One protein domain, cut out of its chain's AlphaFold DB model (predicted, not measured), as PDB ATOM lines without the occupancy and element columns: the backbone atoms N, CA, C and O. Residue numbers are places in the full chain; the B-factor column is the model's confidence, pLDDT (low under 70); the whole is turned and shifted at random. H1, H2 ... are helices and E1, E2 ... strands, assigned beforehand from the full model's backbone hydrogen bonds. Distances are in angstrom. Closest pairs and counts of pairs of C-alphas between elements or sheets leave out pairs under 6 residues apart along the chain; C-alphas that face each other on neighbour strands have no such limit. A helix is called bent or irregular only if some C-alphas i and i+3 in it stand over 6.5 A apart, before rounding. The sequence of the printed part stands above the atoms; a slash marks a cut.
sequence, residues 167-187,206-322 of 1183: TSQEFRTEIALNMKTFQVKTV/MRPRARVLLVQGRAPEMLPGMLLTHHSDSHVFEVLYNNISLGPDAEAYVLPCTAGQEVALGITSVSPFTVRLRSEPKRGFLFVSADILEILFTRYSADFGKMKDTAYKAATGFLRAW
ATOM      1  N   THR A 167     -35.744  28.598  17.847       88.19
ATOM      2  CA  THR A 167     -37.143  28.832  18.275       88.19
ATOM      3  C   THR A 167     -37.958  29.646  17.256       88.19
ATOM      4  O   THR A 167     -37.369  30.400  16.472       88.19
ATOM      5  N   SER A 168     -39.292  29.515  17.246       87.12
ATOM      6  CA  SER A 168     -40.183  30.232  16.315       87.12
ATOM      7  C   SER A 168     -40.228  31.748  16.541       87.12
ATOM      8  O   SER A 168     -39.985  32.254  17.637       87.12
ATOM      9  N   GLN A 169     -40.567  32.496  15.486       83.19
ATOM     10  CA  GLN A 169     -40.685  33.955  15.547       83.19
ATOM     11  C   GLN A 169     -41.842  34.411  16.455       83.19
ATOM     12  O   GLN A 169     -41.701  35.413  17.154       83.19
ATOM     13  N   GLU A 170     -42.948  33.662  16.495       83.50
ATOM     14  CA  GLU A 170     -44.099  33.936  17.368       83.50
ATOM     15  C   GLU A 170     -43.706  33.850  18.846       83.50
ATOM     16  O   GLU A 170     -43.854  34.826  19.578       83.50
ATOM     17  N   PHE A 171     -43.096  32.732  19.257       84.88
ATOM     18  CA  PHE A 171     -42.602  32.524  20.620       84.88
ATOM     19  C   PHE A 171     -41.603  33.605  21.046       84.88
ATOM     20  O   PHE A 171     -41.709  34.154  22.141       84.88
ATOM     21  N   ARG A 172     -40.664  33.972  20.162       84.88
ATOM     22  CA  ARG A 172     -39.724  35.076  20.415       84.88
ATOM     23  C   ARG A 172     -40.430  36.420  20.603       84.88
ATOM     24  O   ARG A 172     -40.011  37.201  21.452       84.88
ATOM     25  N   THR A 173     -41.490  36.677  19.840       83.56
ATOM     26  CA  THR A 173     -42.279  37.913  19.940       83.56
ATOM     27  C   THR A 173     -43.091  37.943  21.237       83.56
ATOM     28  O   THR A 173     -43.043  38.937  21.955       83.56
ATOM     29  N   GLU A 174     -43.769  36.850  21.607       81.81
ATOM     30  CA  GLU A 174     -44.541  36.798  22.857       81.81
ATOM     31  C   GLU A 174     -43.635  36.847  24.101       81.81
ATOM     32  O   GLU A 174     -43.985  37.484  25.096       81.81
ATOM     33  N   ILE A 175     -42.425  36.279  24.032       82.81
ATOM     34  CA  ILE A 175     -41.392  36.475  25.058       82.81
ATOM     35  C   ILE A 175     -40.958  37.943  25.134       82.81
ATOM     36  O   ILE A 175     -40.929  38.493  26.233       82.81
ATOM     37  N   ALA A 176     -40.630  38.580  24.002       81.62
ATOM     38  CA  ALA A 176     -40.178  39.974  23.962       81.62
ATOM     39  C   ALA A 176     -41.207  40.923  24.603       81.62
ATOM     40  O   ALA A 176     -40.850  41.688  25.497       81.62
ATOM     41  N   LEU A 177     -42.492  40.765  24.256       80.81
ATOM     42  CA  LEU A 177     -43.622  41.503  24.841       80.81
ATOM     43  C   LEU A 177     -43.760  41.341  26.367       80.81
ATOM     44  O   LEU A 177     -44.331  42.208  27.027       80.81
ATOM     45  N   ASN A 178     -43.247  40.248  26.937       79.31
ATOM     46  CA  ASN A 178     -43.264  39.987  28.376       79.31
ATOM     47  C   ASN A 178     -41.943  40.346  29.093       79.31
ATOM     48  O   ASN A 178     -41.882  40.269  30.325       79.31
ATOM     49  N   MET A 179     -40.889  40.756  28.375       77.88
ATOM     50  CA  MET A 179     -39.626  41.179  28.990       77.88
ATOM     51  C   MET A 179     -39.745  42.574  29.615       77.88
ATOM     52  O   MET A 179     -40.133  43.536  28.958       77.88
ATOM     53  N   LYS A 180     -39.331  42.723  30.879       69.12
ATOM     54  CA  LYS A 180     -39.368  44.013  31.592       69.12
ATOM     55  C   LYS A 180     -37.977  44.626  31.712       69.12
ATOM     56  O   LYS A 180     -37.060  43.982  32.220       69.12
ATOM     57  N   THR A 181     -37.818  45.871  31.264       64.06
ATOM     58  CA  THR A 181     -36.562  46.635  31.368       64.06
ATOM     59  C   THR A 181     -36.292  47.111  32.796       64.06
ATOM     60  O   THR A 181     -37.193  47.505  33.534       64.06
ATOM     61  N   PHE A 182     -35.019  47.095  33.192       59.41
ATOM     62  CA  PHE A 182     -34.569  47.474  34.527       59.41
ATOM     63  C   PHE A 182     -33.200  48.170  34.489       59.41
ATOM     64  O   PHE A 182     -32.271  47.723  33.816       59.41
ATOM     65  N   GLN A 183     -33.042  49.249  35.261       53.38
ATOM     66  CA  GLN A 183     -31.757  49.926  35.457       53.38
ATOM     67  C   GLN A 183     -31.374  49.933  36.941       53.38
ATOM     68  O   GLN A 183     -32.127  50.399  37.793       53.38
ATOM     69  N   VAL A 184     -30.157  49.475  37.252       49.84
ATOM     70  CA  VAL A 184     -29.640  49.371  38.634       49.84
ATOM     71  C   VAL A 184     -29.557  50.730  39.348       49.84
ATOM     72  O   VAL A 184     -29.701  50.795  40.569       49.84
ATOM     73  N   LYS A 185     -29.396  51.831  38.603       41.69
ATOM     74  CA  LYS A 185     -29.330  53.201  39.150       41.69
ATOM     75  C   LYS A 185     -30.660  53.682  39.744       41.69
ATOM     76  O   LYS A 185     -30.656  54.446  40.708       41.69
ATOM     77  N   THR A 186     -31.792  53.177  39.258       39.41
ATOM     78  CA  THR A 186     -33.142  53.596  39.684       39.41
ATOM     79  C   THR A 186     -33.545  53.051  41.063       39.41
ATOM     80  O   THR A 186     -34.594  53.405  41.588       39.41
ATOM     81  N   VAL A 187     -32.704  52.225  41.700       40.44
ATOM     82  CA  VAL A 187     -32.924  51.699  43.065       40.44
ATOM     83  C   VAL A 187     -32.521  52.716  44.155       40.44
ATOM     84  O   VAL A 187     -32.694  52.449  45.339       40.44
ATOM     85  N   MET A 206     -37.630  42.490  47.624       41.91
ATOM     86  CA  MET A 206     -36.993  41.974  46.397       41.91
ATOM     87  C   MET A 206     -35.899  42.888  45.828       41.91
ATOM     88  O   MET A 206     -34.869  42.399  45.358       41.91
ATOM     89  N   ARG A 207     -36.063  44.214  45.922       45.47
ATOM     90  CA  ARG A 207     -35.095  45.190  45.371       45.47
ATOM     91  C   ARG A 207     -33.704  45.117  46.041       45.47
ATOM     92  O   ARG A 207     -32.711  45.196  45.316       45.47
ATOM     93  N   PRO A 208     -33.576  44.901  47.371       41.88
ATOM     94  CA  PRO A 208     -32.279  44.646  48.001       41.88
ATOM     95  C   PRO A 208     -31.639  43.324  47.555       41.88
ATOM     96  O   PRO A 208     -30.429  43.276  47.334       41.88
ATOM     97  N   ARG A 209     -32.440  42.257  47.397       46.16
ATOM     98  CA  ARG A 209     -31.953  40.895  47.115       46.16
ATOM     99  C   ARG A 209     -31.191  40.814  45.795       46.16
ATOM    100  O   ARG A 209     -30.033  40.411  45.814       46.16
ATOM    101  N   ALA A 210     -31.764  41.272  44.680       50.12
ATOM    102  CA  ALA A 210     -31.095  41.215  43.373       50.12
ATOM    103  C   ALA A 210     -29.734  41.947  43.360       50.12
ATOM    104  O   ALA A 210     -28.753  41.443  42.812       50.12
ATOM    105  N   ARG A 211     -29.642  43.105  44.032       45.16
ATOM    106  CA  ARG A 211     -28.392  43.872  44.161       45.16
ATOM    107  C   ARG A 211     -27.360  43.157  45.038       45.16
ATOM    108  O   ARG A 211     -26.184  43.142  44.690       45.16
ATOM    109  N   VAL A 212     -27.784  42.554  46.151       43.81
ATOM    110  CA  VAL A 212     -26.908  41.759  47.031       43.81
ATOM    111  C   VAL A 212     -26.374  40.521  46.309       43.81
ATOM    112  O   VAL A 212     -25.175  40.267  46.382       43.81
ATOM    113  N   LEU A 213     -27.222  39.797  45.573       51.16
ATOM    114  CA  LEU A 213     -26.839  38.609  44.805       51.16
ATOM    115  C   LEU A 213     -25.741  38.930  43.776       51.16
ATOM    116  O   LEU A 213     -24.644  38.375  43.860       51.16
ATOM    117  N   LEU A 214     -26.006  39.884  42.877       55.50
ATOM    118  CA  LEU A 214     -25.114  40.234  41.763       55.50
ATOM    119  C   LEU A 214     -23.794  40.897  42.195       55.50
ATOM    120  O   LEU A 214     -22.781  40.736  41.514       55.50
ATOM    121  N   VAL A 215     -23.787  41.643  43.308       49.84
ATOM    122  CA  VAL A 215     -22.589  42.356  43.795       49.84
ATOM    123  C   VAL A 215     -21.755  41.507  44.761       49.84
ATOM    124  O   VAL A 215     -20.531  41.612  44.746       49.84
ATOM    125  N   GLN A 216     -22.370  40.646  45.583       51.25
ATOM    126  CA  GLN A 216     -21.627  39.755  46.490       51.25
ATOM    127  C   GLN A 216     -21.227  38.419  45.844       51.25
ATOM    128  O   GLN A 216     -20.420  37.698  46.424       51.25
ATOM    129  N   GLY A 217     -21.759  38.083  44.662       50.25
ATOM    130  CA  GLY A 217     -21.471  36.817  43.980       50.25
ATOM    131  C   GLY A 217     -22.059  35.605  44.705       50.25
ATOM    132  O   GLY A 217     -21.387  34.588  44.836       50.25
ATOM    133  N   ARG A 218     -23.291  35.725  45.217       50.31
ATOM    134  CA  ARG A 218     -24.036  34.606  45.824       50.31
ATOM    135  C   ARG A 218     -24.856  33.861  44.761       50.31
ATOM    136  O   ARG A 218     -25.099  34.396  43.679       50.31
ATOM    137  N   ALA A 219     -25.289  32.639  45.063       49.22
ATOM    138  CA  ALA A 219     -26.148  31.862  44.170       49.22
ATOM    139  C   ALA A 219     -27.537  32.527  44.034       49.22
ATOM    140  O   ALA A 219     -28.062  33.028  45.032       49.22
ATOM    141  N   PRO A 220     -28.159  32.548  42.839       51.97
ATOM    142  CA  PRO A 220     -29.444  33.205  42.595       51.97
ATOM    143  C   PRO A 220     -30.654  32.394  43.113       51.97
ATOM    144  O   PRO A 220     -31.716  32.411  42.504       51.97
ATOM    145  N   GLU A 221     -30.517  31.737  44.269       45.47
ATOM    146  CA  GLU A 221     -31.539  30.933  44.974       45.47
ATOM    147  C   GLU A 221     -32.869  31.674  45.211       45.47
ATOM    148  O   GLU A 221     -33.907  31.054  45.411       45.47
ATOM    149  N   MET A 222     -32.842  33.010  45.185       49.31
ATOM    150  CA  MET A 222     -33.983  33.894  45.446       49.31
ATOM    151  C   MET A 222     -34.395  34.725  44.212       49.31
ATOM    152  O   MET A 222     -34.969  35.806  44.369       49.31
ATOM    153  N   LEU A 223     -34.059  34.276  42.996       59.47
ATOM    154  CA  LEU A 223     -34.397  34.947  41.736       59.47
ATOM    155  C   LEU A 223     -35.548  34.196  41.022       59.47
ATOM    156  O   LEU A 223     -35.296  33.158  40.412       59.47
ATOM    157  N   PRO A 224     -36.804  34.687  41.063       63.19
ATOM    158  CA  PRO A 224     -37.977  33.979  40.534       63.19
ATOM    159  C   PRO A 224     -38.125  34.160  39.011       63.19
ATOM    160  O   PRO A 224     -39.171  34.574  38.513       63.19
ATOM    161  N   GLY A 225     -37.045  33.950  38.260       71.50
ATOM    162  CA  GLY A 225     -36.987  34.248  36.833       71.50
ATOM    163  C   GLY A 225     -35.570  34.434  36.302       71.50
ATOM    164  O   GLY A 225     -34.584  34.221  37.005       71.50
ATOM    165  N   MET A 226     -35.480  34.853  35.043       79.50
ATOM    166  CA  MET A 226     -34.235  34.993  34.290       79.50
ATOM    167  C   MET A 226     -33.896  36.466  34.044       79.50
ATOM    168  O   MET A 226     -34.759  37.257  33.661       79.50
ATOM    169  N   LEU A 227     -32.623  36.821  34.227       77.12
ATOM    170  CA  LEU A 227     -32.055  38.110  33.834       77.12
ATOM    171  C   LEU A 227     -31.345  37.984  32.484       77.12
ATOM    172  O   LEU A 227     -30.595  37.031  32.274       77.12
ATOM    173  N   LEU A 228     -31.531  38.979  31.610       78.69
ATOM    174  CA  LEU A 228     -30.808  39.115  30.344       78.69
ATOM    175  C   LEU A 228     -30.172  40.508  30.191       78.69
ATOM    176  O   LEU A 228     -30.672  41.495  30.735       78.69
ATOM    177  N   THR A 229     -29.108  40.610  29.397       74.88
ATOM    178  CA  THR A 229     -28.528  41.880  28.914       74.88
ATOM    179  C   THR A 229     -28.399  41.894  27.386       74.88
ATOM    180  O   THR A 229     -28.595  40.887  26.708       74.88
ATOM    181  N   HIS A 230     -28.095  43.056  26.804       73.38
ATOM    182  CA  HIS A 230     -27.920  43.183  25.354       73.38
ATOM    183  C   HIS A 230     -26.672  42.427  24.863       73.38
ATOM    184  O   HIS A 230     -25.663  42.395  25.556       73.38
ATOM    185  N   HIS A 231     -26.694  41.865  23.648       67.81
ATOM    186  CA  HIS A 231     -25.592  41.047  23.102       67.81
ATOM    187  C   HIS A 231     -24.240  41.787  22.964       67.81
ATOM    188  O   HIS A 231     -23.201  41.150  22.853       67.81
ATOM    189  N   SER A 232     -24.232  43.127  23.007       67.12
ATOM    190  CA  SER A 232     -23.009  43.954  23.075       67.12
ATOM    191  C   SER A 232     -22.331  43.981  24.448       67.12
ATOM    192  O   SER A 232     -21.237  44.529  24.581       67.12
ATOM    193  N   ASP A 233     -23.011  43.466  25.469       71.19
ATOM    194  CA  ASP A 233     -22.660  43.601  26.880       71.19
ATOM    195  C   ASP A 233     -22.269  42.220  27.461       71.19
ATOM    196  O   ASP A 233     -22.476  41.937  28.639       71.19
ATOM    197  N   SER A 234     -21.690  41.353  26.618       67.75
ATOM    198  CA  SER A 234     -21.296  39.956  26.893       67.75
ATOM    199  C   SER A 234     -20.523  39.759  28.198       67.75
ATOM    200  O   SER A 234     -20.815  38.840  28.957       67.75
ATOM    201  N   HIS A 235     -19.567  40.646  28.483       68.81
ATOM    202  CA  HIS A 235     -18.663  40.543  29.633       68.81
ATOM    203  C   HIS A 235     -19.268  41.029  30.970       68.81
ATOM    204  O   HIS A 235     -18.544  41.107  31.965       68.81
ATOM    205  N   VAL A 236     -20.557  41.405  31.012       72.19
ATOM    206  CA  VAL A 236     -21.229  41.946  32.214       72.19
ATOM    207  C   VAL A 236     -21.385  40.901  33.321       72.19
ATOM    208  O   VAL A 236     -21.163  41.221  34.493       72.19
ATOM    209  N   PHE A 237     -21.731  39.661  32.966       75.88
ATOM    210  CA  PHE A 237     -21.883  38.556  33.911       75.88
ATOM    211  C   PHE A 237     -20.646  37.649  33.911       75.88
ATOM    212  O   PHE A 237     -20.205  37.166  32.873       75.88
ATOM    213  N   GLU A 238     -20.114  37.370  35.098       77.12
ATOM    214  CA  GLU A 238     -19.128  36.321  35.343       77.12
ATOM    215  C   GLU A 238     -19.802  35.156  36.072       77.12
ATOM    216  O   GLU A 238     -20.297  35.329  37.185       77.12
ATOM    217  N   VAL A 239     -19.801  33.970  35.460       79.69
ATOM    218  CA  VAL A 239     -20.305  32.730  36.070       79.69
ATOM    219  C   VAL A 239     -19.176  32.044  36.843       79.69
ATOM    220  O   VAL A 239     -18.060  31.904  36.336       79.69
ATOM    221  N   LEU A 240     -19.454  31.604  38.073       79.81
ATOM    222  CA  LEU A 240     -18.505  30.885  38.923       79.81
ATOM    223  C   LEU A 240     -19.156  29.653  39.556       79.81
ATOM    224  O   LEU A 240     -20.246  29.735  40.127       79.81
ATOM    225  N   TYR A 241     -18.435  28.532  39.534       82.62
ATOM    226  CA  TYR A 241     -18.775  27.320  40.283       82.62
ATOM    227  C   TYR A 241     -17.878  27.232  41.522       82.62
ATOM    228  O   TYR A 241     -16.672  27.476  41.430       82.62
ATOM    229  N   ASN A 242     -18.457  26.947  42.694       76.31
ATOM    230  CA  ASN A 242     -17.763  26.972  43.992       76.31
ATOM    231  C   ASN A 242     -16.902  28.242  44.199       76.31
ATOM    232  O   ASN A 242     -15.744  28.170  44.612       76.31
ATOM    233  N   ASN A 243     -17.463  29.414  43.863       76.19
ATOM    234  CA  ASN A 243     -16.818  30.739  43.889       76.19
ATOM    235  C   ASN A 243     -15.562  30.899  42.996       76.19
ATOM    236  O   ASN A 243     -14.858  31.907  43.094       76.19
ATOM    237  N   ILE A 244     -15.280  29.943  42.102       78.50
ATOM    238  CA  ILE A 244     -14.130  29.943  41.188       78.50
ATOM    239  C   ILE A 244     -14.611  30.124  39.741       78.50
ATOM    240  O   ILE A 244     -15.411  29.341  39.228       78.50
ATOM    241  N   SER A 245     -14.092  31.164  39.089       78.69
ATOM    242  CA  SER A 245     -14.335  31.504  37.681       78.69
ATOM    243  C   SER A 245     -13.441  30.684  36.745       78.69
ATOM    244  O   SER A 245     -12.335  30.299  37.127       78.69
ATOM    245  N   LEU A 246     -13.890  30.461  35.507       77.69
ATOM    246  CA  LEU A 246     -13.072  29.882  34.431       77.69
ATOM    247  C   LEU A 246     -12.142  30.906  33.744       77.69
ATOM    248  O   LEU A 246     -11.291  30.508  32.949       77.69
ATOM    249  N   GLY A 247     -12.266  32.203  34.054       74.12
ATOM    250  CA  GLY A 247     -11.514  33.273  33.385       74.12
ATOM    251  C   GLY A 247     -12.125  33.674  32.030       74.12
ATOM    252  O   GLY A 247     -13.321  33.467  31.835       74.12
ATOM    253  N   PRO A 248     -11.355  34.273  31.100       64.94
ATOM    254  CA  PRO A 248     -11.864  34.642  29.770       64.94
ATOM    255  C   PRO A 248     -12.269  33.413  28.941       64.94
ATOM    256  O   PRO A 248     -13.222  33.469  28.174       64.94
ATOM    257  N   ASP A 249     -11.626  32.266  29.175       62.66
ATOM    258  CA  ASP A 249     -11.933  30.998  28.497       62.66
ATOM    259  C   ASP A 249     -13.343  30.458  28.832       62.66
ATOM    260  O   ASP A 249     -13.803  29.495  28.222       62.66
ATOM    261  N   ALA A 250     -14.048  31.068  29.796       62.62
ATOM    262  CA  ALA A 250     -15.453  30.787  30.086       62.62
ATOM    263  C   ALA A 250     -16.393  31.181  28.934       62.62
ATOM    264  O   ALA A 250     -17.444  30.566  28.769       62.62
ATOM    265  N   GLU A 251     -16.027  32.192  28.137       61.50
ATOM    266  CA  GLU A 251     -16.906  32.809  27.131       61.50
ATOM    267  C   GLU A 251     -17.241  31.863  25.958       61.50
ATOM    268  O   GLU A 251     -18.205  32.098  25.237       61.50
ATOM    269  N   ALA A 252     -16.514  30.746  25.816       61.12
ATOM    270  CA  ALA A 252     -16.816  29.665  24.872       61.12
ATOM    271  C   ALA A 252     -17.819  28.610  25.400       61.12
ATOM    272  O   ALA A 252     -18.256  27.751  24.636       61.12
ATOM    273  N   TYR A 253     -18.163  28.639  26.695       63.16
ATOM    274  CA  TYR A 253     -18.970  27.604  27.372       63.16
ATOM    275  C   TYR A 253     -20.155  28.155  28.179       63.16
ATOM    276  O   TYR A 253     -20.969  27.383  28.682       63.16
ATOM    277  N   VAL A 254     -20.252  29.476  28.321       66.19
ATOM    278  CA  VAL A 254     -21.326  30.191  29.023       66.19
ATOM    279  C   VAL A 254     -22.246  30.837  27.990       66.19
ATOM    280  O   VAL A 254     -21.762  31.392  27.007       66.19
ATOM    281  N   LEU A 255     -23.562  30.824  28.223       66.75
ATOM    282  CA  LEU A 255     -24.472  31.698  27.477       66.75
ATOM    283  C   LEU A 255     -24.165  33.156  27.862       66.75
ATOM    284  O   LEU A 255     -24.397  33.525  29.019       66.75
ATOM    285  N   PRO A 256     -23.622  33.984  26.946       62.50
ATOM    286  CA  PRO A 256     -23.332  35.374  27.264       62.50
ATOM    287  C   PRO A 256     -24.635  36.084  27.627       62.50
ATOM    288  O   PRO A 256     -25.694  35.725  27.128       62.50
ATOM    289  N   CYS A 257     -24.553  37.116  28.463       66.25
ATOM    290  CA  CYS A 257     -25.691  37.973  28.805       66.25
ATOM    291  C   CYS A 257     -26.861  37.342  29.594       66.25
ATOM    292  O   CYS A 257     -27.826  38.067  29.817       66.25
ATOM    293  N   THR A 258     -26.808  36.093  30.082       75.25
ATOM    294  CA  THR A 258     -27.884  35.498  30.923       75.25
ATOM    295  C   THR A 258     -27.470  35.134  32.348       75.25
ATOM    296  O   THR A 258     -26.340  34.709  32.585       75.25
ATOM    297  N   ALA A 259     -28.419  35.238  33.288       74.56
ATOM    298  CA  ALA A 259     -28.304  34.691  34.640       74.56
ATOM    299  C   ALA A 259     -29.652  34.151  35.170       74.56
ATOM    300  O   ALA A 259     -30.700  34.766  34.963       74.56
ATOM    301  N   GLY A 260     -29.616  33.033  35.908       73.69
ATOM    302  CA  GLY A 260     -30.790  32.401  36.540       73.69
ATOM    303  C   GLY A 260     -31.523  31.361  35.680       73.69
ATOM    304  O   GLY A 260     -32.480  30.746  36.150       73.69
ATOM    305  N   GLN A 261     -31.070  31.128  34.444       81.12
ATOM    306  CA  GLN A 261     -31.710  30.233  33.474       81.12
ATOM    307  C   GLN A 261     -31.899  28.781  33.955       81.12
ATOM    308  O   GLN A 261     -32.858  28.139  33.534       81.12
ATOM    309  N   GLU A 262     -31.048  28.250  34.845       83.56
ATOM    310  CA  GLU A 262     -31.194  26.866  35.330       83.56
ATOM    311  C   GLU A 262     -32.460  26.683  36.175       83.56
ATOM    312  O   GLU A 262     -33.151  25.675  36.036       83.56
ATOM    313  N   VAL A 263     -32.788  27.677  37.004       80.38
ATOM    314  CA  VAL A 263     -33.989  27.674  37.855       80.38
ATOM    315  C   VAL A 263     -35.206  28.109  37.041       80.38
ATOM    316  O   VAL A 263     -36.227  27.428  37.049       80.38
ATOM    317  N   ALA A 264     -35.082  29.189  36.263       80.81
ATOM    318  CA  ALA A 264     -36.185  29.756  35.483       80.81
ATOM    319  C   ALA A 264     -36.730  28.822  34.381       80.81
ATOM    320  O   ALA A 264     -37.876  28.971  33.969       80.81
ATOM    321  N   LEU A 265     -35.929  27.857  33.909       85.19
ATOM    322  CA  LEU A 265     -36.349  26.817  32.958       85.19
ATOM    323  C   LEU A 265     -36.578  25.451  33.634       85.19
ATOM    324  O   LEU A 265     -36.800  24.443  32.954       85.19
ATOM    325  N   GLY A 266     -36.506  25.383  34.968       82.56
ATOM    326  CA  GLY A 266     -36.703  24.168  35.761       82.56
ATOM    327  C   GLY A 266     -35.731  23.037  35.407       82.56
ATOM    328  O   GLY A 266     -36.152  21.883  35.299       82.56
ATOM    329  N   ILE A 267     -34.467  23.363  35.123       85.81
ATOM    330  CA  ILE A 267     -33.373  22.394  34.929       85.81
ATOM    331  C   ILE A 267     -32.905  21.878  36.293       85.81
ATOM    332  O   ILE A 267     -32.725  20.675  36.472       85.81
ATOM    333  N   THR A 268     -32.780  22.783  37.260       84.25
ATOM    334  CA  THR A 268     -32.599  22.491  38.686       84.25
ATOM    335  C   THR A 268     -33.569  23.340  39.507       84.25
ATOM    336  O   THR A 268     -34.198  24.265  38.995       84.25
ATOM    337  N   SER A 269     -33.732  23.003  40.782       81.12
ATOM    338  CA  SER A 269     -34.514  23.763  41.764       81.12
ATOM    339  C   SER A 269     -33.683  24.920  42.346       81.12
ATOM    340  O   SER A 269     -34.204  26.002  42.598       81.12
ATOM    341  N   VAL A 270     -32.371  24.710  42.491       76.94
ATOM    342  CA  VAL A 270     -31.341  25.696  42.853       76.94
ATOM    343  C   VAL A 270     -30.298  25.762  41.735       76.94
ATOM    344  O   VAL A 270     -29.853  24.725  41.240       76.94
ATOM    345  N   SER A 271     -29.871  26.958  41.307       80.00
ATOM    346  CA  SER A 271     -28.798  27.053  40.301       80.00
ATOM    347  C   SER A 271     -27.472  26.584  40.921       80.00
ATOM    348  O   SER A 271     -27.086  27.105  41.970       80.00
ATOM    349  N   PRO A 272     -26.727  25.658  40.285       77.06
ATOM    350  CA  PRO A 272     -25.413  25.228  40.765       77.06
ATOM    351  C   PRO A 272     -24.335  26.317  40.611       77.06
ATOM    352  O   PRO A 272     -23.178  26.087  40.965       77.06
ATOM    353  N   PHE A 273     -24.679  27.489  40.064       82.12
ATOM    354  CA  PHE A 273     -23.747  28.571  39.776       82.12
ATOM    355  C   PHE A 273     -24.012  29.823  40.605       82.12
ATOM    356  O   PHE A 273     -25.143  30.205  40.902       82.12
ATOM    357  N   THR A 274     -22.928  30.530  40.894       76.25
ATOM    358  CA  THR A 274     -22.959  31.917  41.362       76.25
ATOM    359  C   THR A 274     -22.685  32.843  40.180       76.25
ATOM    360  O   THR A 274     -21.915  32.488  39.284       76.25
ATOM    361  N   VAL A 275     -23.298  34.029  40.164       74.62
ATOM    362  CA  VAL A 275     -23.058  35.039  39.121       74.62
ATOM    363  C   VAL A 275     -22.599  36.339  39.766       74.62
ATOM    364  O   VAL A 275     -23.244  36.857  40.677       74.62
ATOM    365  N   ARG A 276     -21.479  36.874  39.279       74.50
ATOM    366  CA  ARG A 276     -20.909  38.158  39.697       74.50
ATOM    367  C   ARG A 276     -21.051  39.180  38.576       74.50
ATOM    368  O   ARG A 276     -20.752  38.892  37.421       74.50
ATOM    369  N   LEU A 277     -21.449  40.397  38.928       72.69
ATOM    370  CA  LEU A 277     -21.451  41.535  38.017       72.69
ATOM    371  C   LEU A 277     -20.029  42.106  37.866       72.69
ATOM    372  O   LEU A 277     -19.430  42.528  38.856       72.69
ATOM    373  N   ARG A 278     -19.487  42.139  36.643       70.75
ATOM    374  CA  ARG A 278     -18.172  42.745  36.337       70.75
ATOM    375  C   ARG A 278     -18.258  44.223  35.948       70.75
ATOM    376  O   ARG A 278     -17.326  44.978  36.209       70.75
ATOM    377  N   SER A 279     -19.353  44.636  35.318       69.06
ATOM    378  CA  SER A 279     -19.581  46.001  34.825       69.06
ATOM    379  C   SER A 279     -21.079  46.305  34.749       69.06
ATOM    380  O   SER A 279     -21.906  45.398  34.774       69.06
ATOM    381  N   GLU A 280     -21.462  47.583  34.671       66.88
ATOM    382  CA  GLU A 280     -22.854  47.940  34.370       66.88
ATOM    383  C   GLU A 280     -23.144  47.734  32.867       66.88
ATOM    384  O   GLU A 280     -22.357  48.209  32.041       66.88
ATOM    385  N   PRO A 281     -24.264  47.089  32.481       70.69
ATOM    386  CA  PRO A 281     -24.675  47.009  31.082       70.69
ATOM    387  C   PRO A 281     -25.056  48.395  30.553       70.69
ATOM    388  O   PRO A 281     -25.733  49.180  31.223       70.69
ATOM    389  N   LYS A 282     -24.668  48.682  29.310       67.88
ATOM    390  CA  LYS A 282     -24.877  49.979  28.649       67.88
ATOM    391  C   LYS A 282     -26.349  50.244  28.350       67.88
ATOM    392  O   LYS A 282     -26.753  51.399  28.263       67.88
ATOM    393  N   ARG A 283     -27.134  49.177  28.169       67.06
ATOM    394  CA  ARG A 283     -28.564  49.225  27.810       67.06
ATOM    395  C   ARG A 283     -29.494  48.762  28.943       67.06
ATOM    396  O   ARG A 283     -30.688  48.601  28.724       67.06
ATOM    397  N   GLY A 284     -28.963  48.588  30.157       67.88
ATOM    398  CA  GLY A 284     -29.705  48.041  31.296       67.88
ATOM    399  C   GLY A 284     -29.873  46.519  31.241       67.88
ATOM    400  O   GLY A 284     -29.212  45.829  30.465       67.88
ATOM    401  N   PHE A 285     -30.752  46.008  32.100       72.44
ATOM    402  CA  PHE A 285     -31.127  44.598  32.193       72.44
ATOM    403  C   PHE A 285     -32.559  44.395  31.689       72.44
ATOM    404  O   PHE A 285     -33.380  45.313  31.738       72.44
ATOM    405  N   LEU A 286     -32.868  43.171  31.274       74.62
ATOM    406  CA  LEU A 286     -34.220  42.660  31.065       74.62
ATOM    407  C   LEU A 286     -34.497  41.544  32.079       74.62
ATOM    408  O   LEU A 286     -33.584  40.809  32.456       74.62
ATOM    409  N   PHE A 287     -35.750  41.410  32.508       78.19
ATOM    410  CA  PHE A 287     -36.210  40.343  33.399       78.19
ATOM    411  C   PHE A 287     -37.485  39.678  32.865       78.19
ATOM    412  O   PHE A 287     -38.371  40.364  32.350       78.19
ATOM    413  N   VAL A 288     -37.582  38.356  33.039       79.25
ATOM    414  CA  VAL A 288     -38.776  37.531  32.777       79.25
ATOM    415  C   VAL A 288     -38.998  36.623  33.987       79.25
ATOM    416  O   VAL A 288     -38.044  35.971  34.414       79.25
ATOM    417  N   SER A 289     -40.214  36.566  34.548       76.94
ATOM    418  CA  SER A 289     -40.505  35.679  35.687       76.94
ATOM    419  C   SER A 289     -40.696  34.220  35.261       76.94
ATOM    420  O   SER A 289     -41.029  33.932  34.110       76.94
ATOM    421  N   ALA A 290     -40.486  33.294  36.200       76.38
ATOM    422  CA  ALA A 290     -40.710  31.865  35.976       76.38
ATOM    423  C   ALA A 290     -42.180  31.565  35.623       76.38
ATOM    424  O   ALA A 290     -42.443  30.861  34.656       76.38
ATOM    425  N   ASP A 291     -43.133  32.186  36.322       77.75
ATOM    426  CA  ASP A 291     -44.580  32.036  36.087       77.75
ATOM    427  C   ASP A 291     -44.988  32.381  34.639       77.75
ATOM    428  O   ASP A 291     -45.785  31.676  34.020       77.75
ATOM    429  N   ILE A 292     -44.394  33.428  34.052       80.50
ATOM    430  CA  ILE A 292     -44.602  33.777  32.636       80.50
ATOM    431  C   ILE A 292     -44.027  32.690  31.714       80.50
ATOM    432  O   ILE A 292     -44.651  32.335  30.713       80.50
ATOM    433  N   LEU A 293     -42.859  32.137  32.045       82.00
ATOM    434  CA  LEU A 293     -42.236  31.058  31.276       82.00
ATOM    435  C   LEU A 293     -43.048  29.748  31.347       82.00
ATOM    436  O   LEU A 293     -43.123  29.045  30.340       82.00
ATOM    437  N   GLU A 294     -43.718  29.448  32.464       79.69
ATOM    438  CA  GLU A 294     -44.637  28.301  32.591       79.69
ATOM    439  C   GLU A 294     -45.937  28.489  31.783       79.69
ATOM    440  O   GLU A 294     -46.392  27.566  31.093       79.69
ATOM    441  N   ILE A 295     -46.504  29.701  31.781       81.69
ATOM    442  CA  ILE A 295     -47.652  30.051  30.925       81.69
ATOM    443  C   ILE A 295     -47.277  29.888  29.441       81.69
ATOM    444  O   ILE A 295     -48.017  29.270  28.672       81.69
ATOM    445  N   LEU A 296     -46.098  30.376  29.041       81.06
ATOM    446  CA  LEU A 296     -45.595  30.245  27.672       81.06
ATOM    447  C   LEU A 296     -45.242  28.795  27.304       81.06
ATOM    448  O   LEU A 296     -45.489  28.396  26.167       81.06
ATOM    449  N   PHE A 297     -44.743  27.977  28.237       82.06
ATOM    450  CA  PHE A 297     -44.524  26.539  28.027       82.06
ATOM    451  C   PHE A 297     -45.819  25.809  27.638       82.06
ATOM    452  O   PHE A 297     -45.798  24.964  26.743       82.06
ATOM    453  N   THR A 298     -46.955  26.179  28.237       81.94
ATOM    454  CA  THR A 298     -48.269  25.588  27.915       81.94
ATOM    455  C   THR A 298     -48.694  25.852  26.461       81.94
ATOM    456  O   THR A 298     -49.375  25.019  25.863       81.94
ATOM    457  N   ARG A 299     -48.264  26.973  25.857       84.44
ATOM    458  CA  ARG A 299     -48.562  27.332  24.456       84.44
ATOM    459  C   ARG A 299     -47.481  26.882  23.463       84.44
ATOM    460  O   ARG A 299     -47.810  26.476  22.355       84.44
ATOM    461  N   TYR A 300     -46.207  26.931  23.856       88.31
ATOM    462  CA  TYR A 300     -45.041  26.765  22.977       88.31
ATOM    463  C   TYR A 300     -44.051  25.703  23.490       88.31
ATOM    464  O   TYR A 300     -42.830  25.878  23.437       88.31
ATOM    465  N   SER A 301     -44.568  24.574  23.981       86.62
ATOM    466  CA  SER A 301     -43.791  23.497  24.619       86.62
ATOM    467  C   SER A 301     -42.573  23.023  23.809       86.62
ATOM    468  O   SER A 301     -41.508  22.787  24.381       86.62
ATOM    469  N   ALA A 302     -42.688  22.952  22.479       86.12
ATOM    470  CA  ALA A 302     -41.599  22.555  21.586       86.12
ATOM    471  C   ALA A 302     -40.441  23.575  21.526       86.12
ATOM    472  O   ALA A 302     -39.279  23.178  21.460       86.12
ATOM    473  N   ASP A 303     -40.731  24.879  21.571       87.94
ATOM    474  CA  ASP A 303     -39.700  25.926  21.562       87.94
ATOM    475  C   ASP A 303     -39.112  26.171  22.955       87.94
ATOM    476  O   ASP A 303     -37.904  26.379  23.088       87.94
ATOM    477  N   PHE A 304     -39.928  26.043  24.004       87.25
ATOM    478  CA  PHE A 304     -39.443  25.987  25.382       87.25
ATOM    479  C   PHE A 304     -38.484  24.803  25.589       87.25
ATOM    480  O   PHE A 304     -37.437  24.960  26.215       87.25
ATOM    481  N   GLY A 305     -38.785  23.642  24.990       86.38
ATOM    482  CA  GLY A 305     -37.891  22.485  24.955       86.38
ATOM    483  C   GLY A 305     -36.515  22.828  24.377       86.38
ATOM    484  O   GLY A 305     -35.510  22.592  25.041       86.38
ATOM    485  N   LYS A 306     -36.459  23.469  23.198       88.38
ATOM    486  CA  LYS A 306     -35.198  23.938  22.581       88.38
ATOM    487  C   LYS A 306     -34.432  24.909  23.485       88.38
ATOM    488  O   LYS A 306     -33.223  24.768  23.642       88.38
ATOM    489  N   MET A 307     -35.130  25.869  24.098       88.38
ATOM    490  CA  MET A 307     -34.523  26.843  25.012       88.38
ATOM    491  C   MET A 307     -33.882  26.152  26.226       88.38
ATOM    492  O   MET A 307     -32.728  26.422  26.568       88.38
ATOM    493  N   LYS A 308     -34.613  25.216  26.842       88.38
ATOM    494  CA  LYS A 308     -34.153  24.413  27.980       88.38
ATOM    495  C   LYS A 308     -32.951  23.544  27.611       88.38
ATOM    496  O   LYS A 308     -31.980  23.503  28.359       88.38
ATOM    497  N   ASP A 309     -32.980  22.929  26.434       88.50
ATOM    498  CA  ASP A 309     -31.870  22.168  25.856       88.50
ATOM    499  C   ASP A 309     -30.598  23.014  25.694       88.50
ATOM    500  O   ASP A 309     -29.502  22.566  26.034       88.50
ATOM    501  N   THR A 310     -30.726  24.239  25.179       89.12
ATOM    502  CA  THR A 310     -29.605  25.169  24.981       89.12
ATOM    503  C   THR A 310     -29.013  25.627  26.316       89.12
ATOM    504  O   THR A 310     -27.795  25.579  26.494       89.12
ATOM    505  N   ALA A 311     -29.853  25.978  27.295       87.56
ATOM    506  CA  ALA A 311     -29.401  26.292  28.652       87.56
ATOM    507  C   ALA A 311     -28.729  25.088  29.343       87.56
ATOM    508  O   ALA A 311     -27.668  25.237  29.951       87.56
ATOM    509  N   TYR A 312     -29.277  23.878  29.189       89.81
ATOM    510  CA  TYR A 312     -28.705  22.643  29.734       89.81
ATOM    511  C   TYR A 312     -27.322  22.327  29.141       89.81
ATOM    512  O   TYR A 312     -26.392  21.971  29.872       89.81
ATOM    513  N   LYS A 313     -27.158  22.487  27.819       89.00
ATOM    514  CA  LYS A 313     -25.879  22.295  27.110       89.00
ATOM    515  C   LYS A 313     -24.815  23.289  27.584       89.00
ATOM    516  O   LYS A 313     -23.678  22.882  27.812       89.00
ATOM    517  N   ALA A 314     -25.179  24.553  27.807       86.44
ATOM    518  CA  ALA A 314     -24.269  25.551  28.371       86.44
ATOM    519  C   ALA A 314     -23.876  25.221  29.824       86.44
ATOM    520  O   ALA A 314     -22.692  25.143  30.143       86.44
ATOM    521  N   ALA A 315     -24.850  24.928  30.692       87.00
ATOM    522  CA  ALA A 315     -24.605  24.590  32.094       87.00
ATOM    523  C   ALA A 315     -23.688  23.357  32.257       87.00
ATOM    524  O   ALA A 315     -22.702  23.387  32.997       87.00
ATOM    525  N   THR A 316     -23.970  22.275  31.524       89.88
ATOM    526  CA  THR A 316     -23.139  21.056  31.548       89.88
ATOM    527  C   THR A 316     -21.781  21.250  30.863       89.88
ATOM    528  O   THR A 316     -20.778  20.718  31.347       89.88
ATOM    529  N   GLY A 317     -21.706  22.062  29.802       87.81
ATOM    530  CA  GLY A 317     -20.457  22.455  29.143       87.81
ATOM    531  C   GLY A 317     -19.520  23.239  30.068       87.81
ATOM    532  O   GLY A 317     -18.355  22.864  30.223       87.81
ATOM    533  N   PHE A 318     -20.040  24.260  30.754       87.31
ATOM    534  CA  PHE A 318     -19.302  25.041  31.749       87.31
ATOM    535  C   PHE A 318     -18.793  24.167  32.905       87.31
ATOM    536  O   PHE A 318     -17.611  24.238  33.245       87.31
ATOM    537  N   LEU A 319     -19.635  23.281  33.458       88.31
ATOM    538  CA  LEU A 319     -19.214  22.325  34.492       88.31
ATOM    539  C   LEU A 319     -18.087  21.403  34.009       88.31
ATOM    540  O   LEU A 319     -17.131  21.175  34.749       88.31
ATOM    541  N   ARG A 320     -18.154  20.903  32.768       89.19
ATOM    542  CA  ARG A 320     -17.109  20.039  32.195       89.19
ATOM    543  C   ARG A 320     -15.794  20.784  31.993       89.19
ATOM    544  O   ARG A 320     -14.742  20.251  32.349       89.19
ATOM    545  N   ALA A 321     -15.842  22.014  31.484       86.12
ATOM    546  CA  ALA A 321     -14.663  22.864  31.342       86.12
ATOM    547  C   ALA A 321     -14.043  23.200  32.714       86.12
ATOM    548  O   ALA A 321     -12.828  23.071  32.887       86.12
ATOM    549  N   TRP A 322     -14.865  23.540  33.715       88.25
ATOM    550  CA  TRP A 322     -14.419  23.826  35.083       88.25
ATOM    551  C   TRP A 322     -13.765  22.607  35.735       88.25
ATOM    552  O   TRP A 322     -12.638  22.705  36.218       88.25
TER     553      TRP A 322
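AT A GLANCE: This is residues 167 to 187 and 206 to 322 of the 1183 residues of the protein "Hypothetical protein" of Symbiodinium necroappetens (UniProt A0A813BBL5). A long helix arm, H7b, runs along one side of a compact domain that holds two small separate sheets, one of E1, E5 and E2 and the other of E3 and E4, with Tyr 241 at the end of E3 coming near Trp 322 at the end of the arm. The short helix H6 packs between H7b and E2; the last helix, H7, folds back on itself as a V, with H1 beside its shorter arm H7a, while H3 packs on E4. The printed part has 138 residues with seven named helices and five named strands, in the order H1 E1 H2 H3 E2 H4 E3 H5 H6 E4 E5 H7. The sheets, E1 - E5 - E2 and E3 - E4, are both antiparallel, and the class is mixed, helices and strands. The whole is compact, with a radius of gyration of the C-alphas of 14.4 A and spans of 38 by 38 by 28 A.

IN THESE COORDINATES: Find C-alpha 169 at (-40.685, 33.955, 15.547); from there H1 runs to residue 178, 14.4 A long. Strand E1, residues 180 to 182, and helix H2, residues 184 to 187, follow before the cut. Past it, look for H3 at residues 206 to 216, 15.5 A long, then E2 at residues 225 to 229, 13.9 A from first to last C-alpha. Next come H4, residues 231 to 236, irregular with C-alphas 232 and 235 8.6 A apart, and E3, residues 237 to 241, 13.3 A long. H5, residues 248 to 252, H6, residues 261 to 264, and E4, residues 274 to 277, lead on to E5, residues 285 to 289, 13.4 A long and beginning with C-alpha 285 at (-31.127, 44.598, 32.193). H7, residues 290 to 322, was assigned as one helix by its hydrogen bonds but is bent, with C-alphas 299 and 302 8.9 A apart. Its arm H7a, residues 290 to 299, measures 14.7 A, and its arm H7b, residues 302 to 322, runs 30.4 A to C-alpha 322 at (-14.419, 23.826, 35.083).

HOW THE PARTS SIT: Start at the inner strand E5. On the E1 pair, N 182 and O 285 are 2.8 A apart; on the E2 pair, N 286 and O 228 are 2.8 A apart, both within hydrogen-bond range. Residues 227 to 228 of E2 also pair, antiparallel, with residues 258 to 259. H6 is on this sheet at a height of 5.0 A, over none of its strands, and it touches residues 311 to 315 of H7b, the closest C-alphas being those of Gln 261 and Ala 311, 6.6 A apart. H1 only grazes the sheet with residues 175 to 178, and H7a only grazes it with residues 290 to 293. H1 and H7a only just touch, with 3 pairs of C-alphas within 8 A, the closest those of Asn 178 and Ile 292 at 7.6 A, at a shallow tilt of 30 degrees, opposite ways. H7a and H7b stand at a steep tilt of 48 degrees. In the other sheet, N 238 of E3 and O 276 of E4 are 2.8 A apart. The closest C-alphas of H3 and E4 are those of Leu 214 and Arg 276, 5.1 A apart. H2 is close to but not clearly touching H3, with the C-alphas of Val 187 and Arg 207 closest at 7.2 A. H5 is close to but not clearly touching H7b, with those of Ala 250 and Phe 318 closest at 7.1 A. H4 is not on the sheet of E1, E5 and E2. Each O i to N i+4 pair is within hydrogen-bond range in H1 and H7b; the count is 6 of 7 in H3, 5 of 6 in H7a, 0 of 2 in H4 with 1 of 3 O i to N i+3 pairs, and 0 of 1 in H5 with 1 of 2, while H2 and H6 are too short for such a pair.

THE WHOLE: The two C-alphas farthest apart are those of Gly 247 and Arg 299, at 38.6 A. Residues 188 to 205 are not printed, and C-alphas 187 and 206 stand 11.1 A apart across this cut. Of the links that are printed whole, none is long. The mean pLDDT of the printed part is 73.0, and 46 residues are under 70, among them residues 180 to 187, 206 to 224 and 248 to 257.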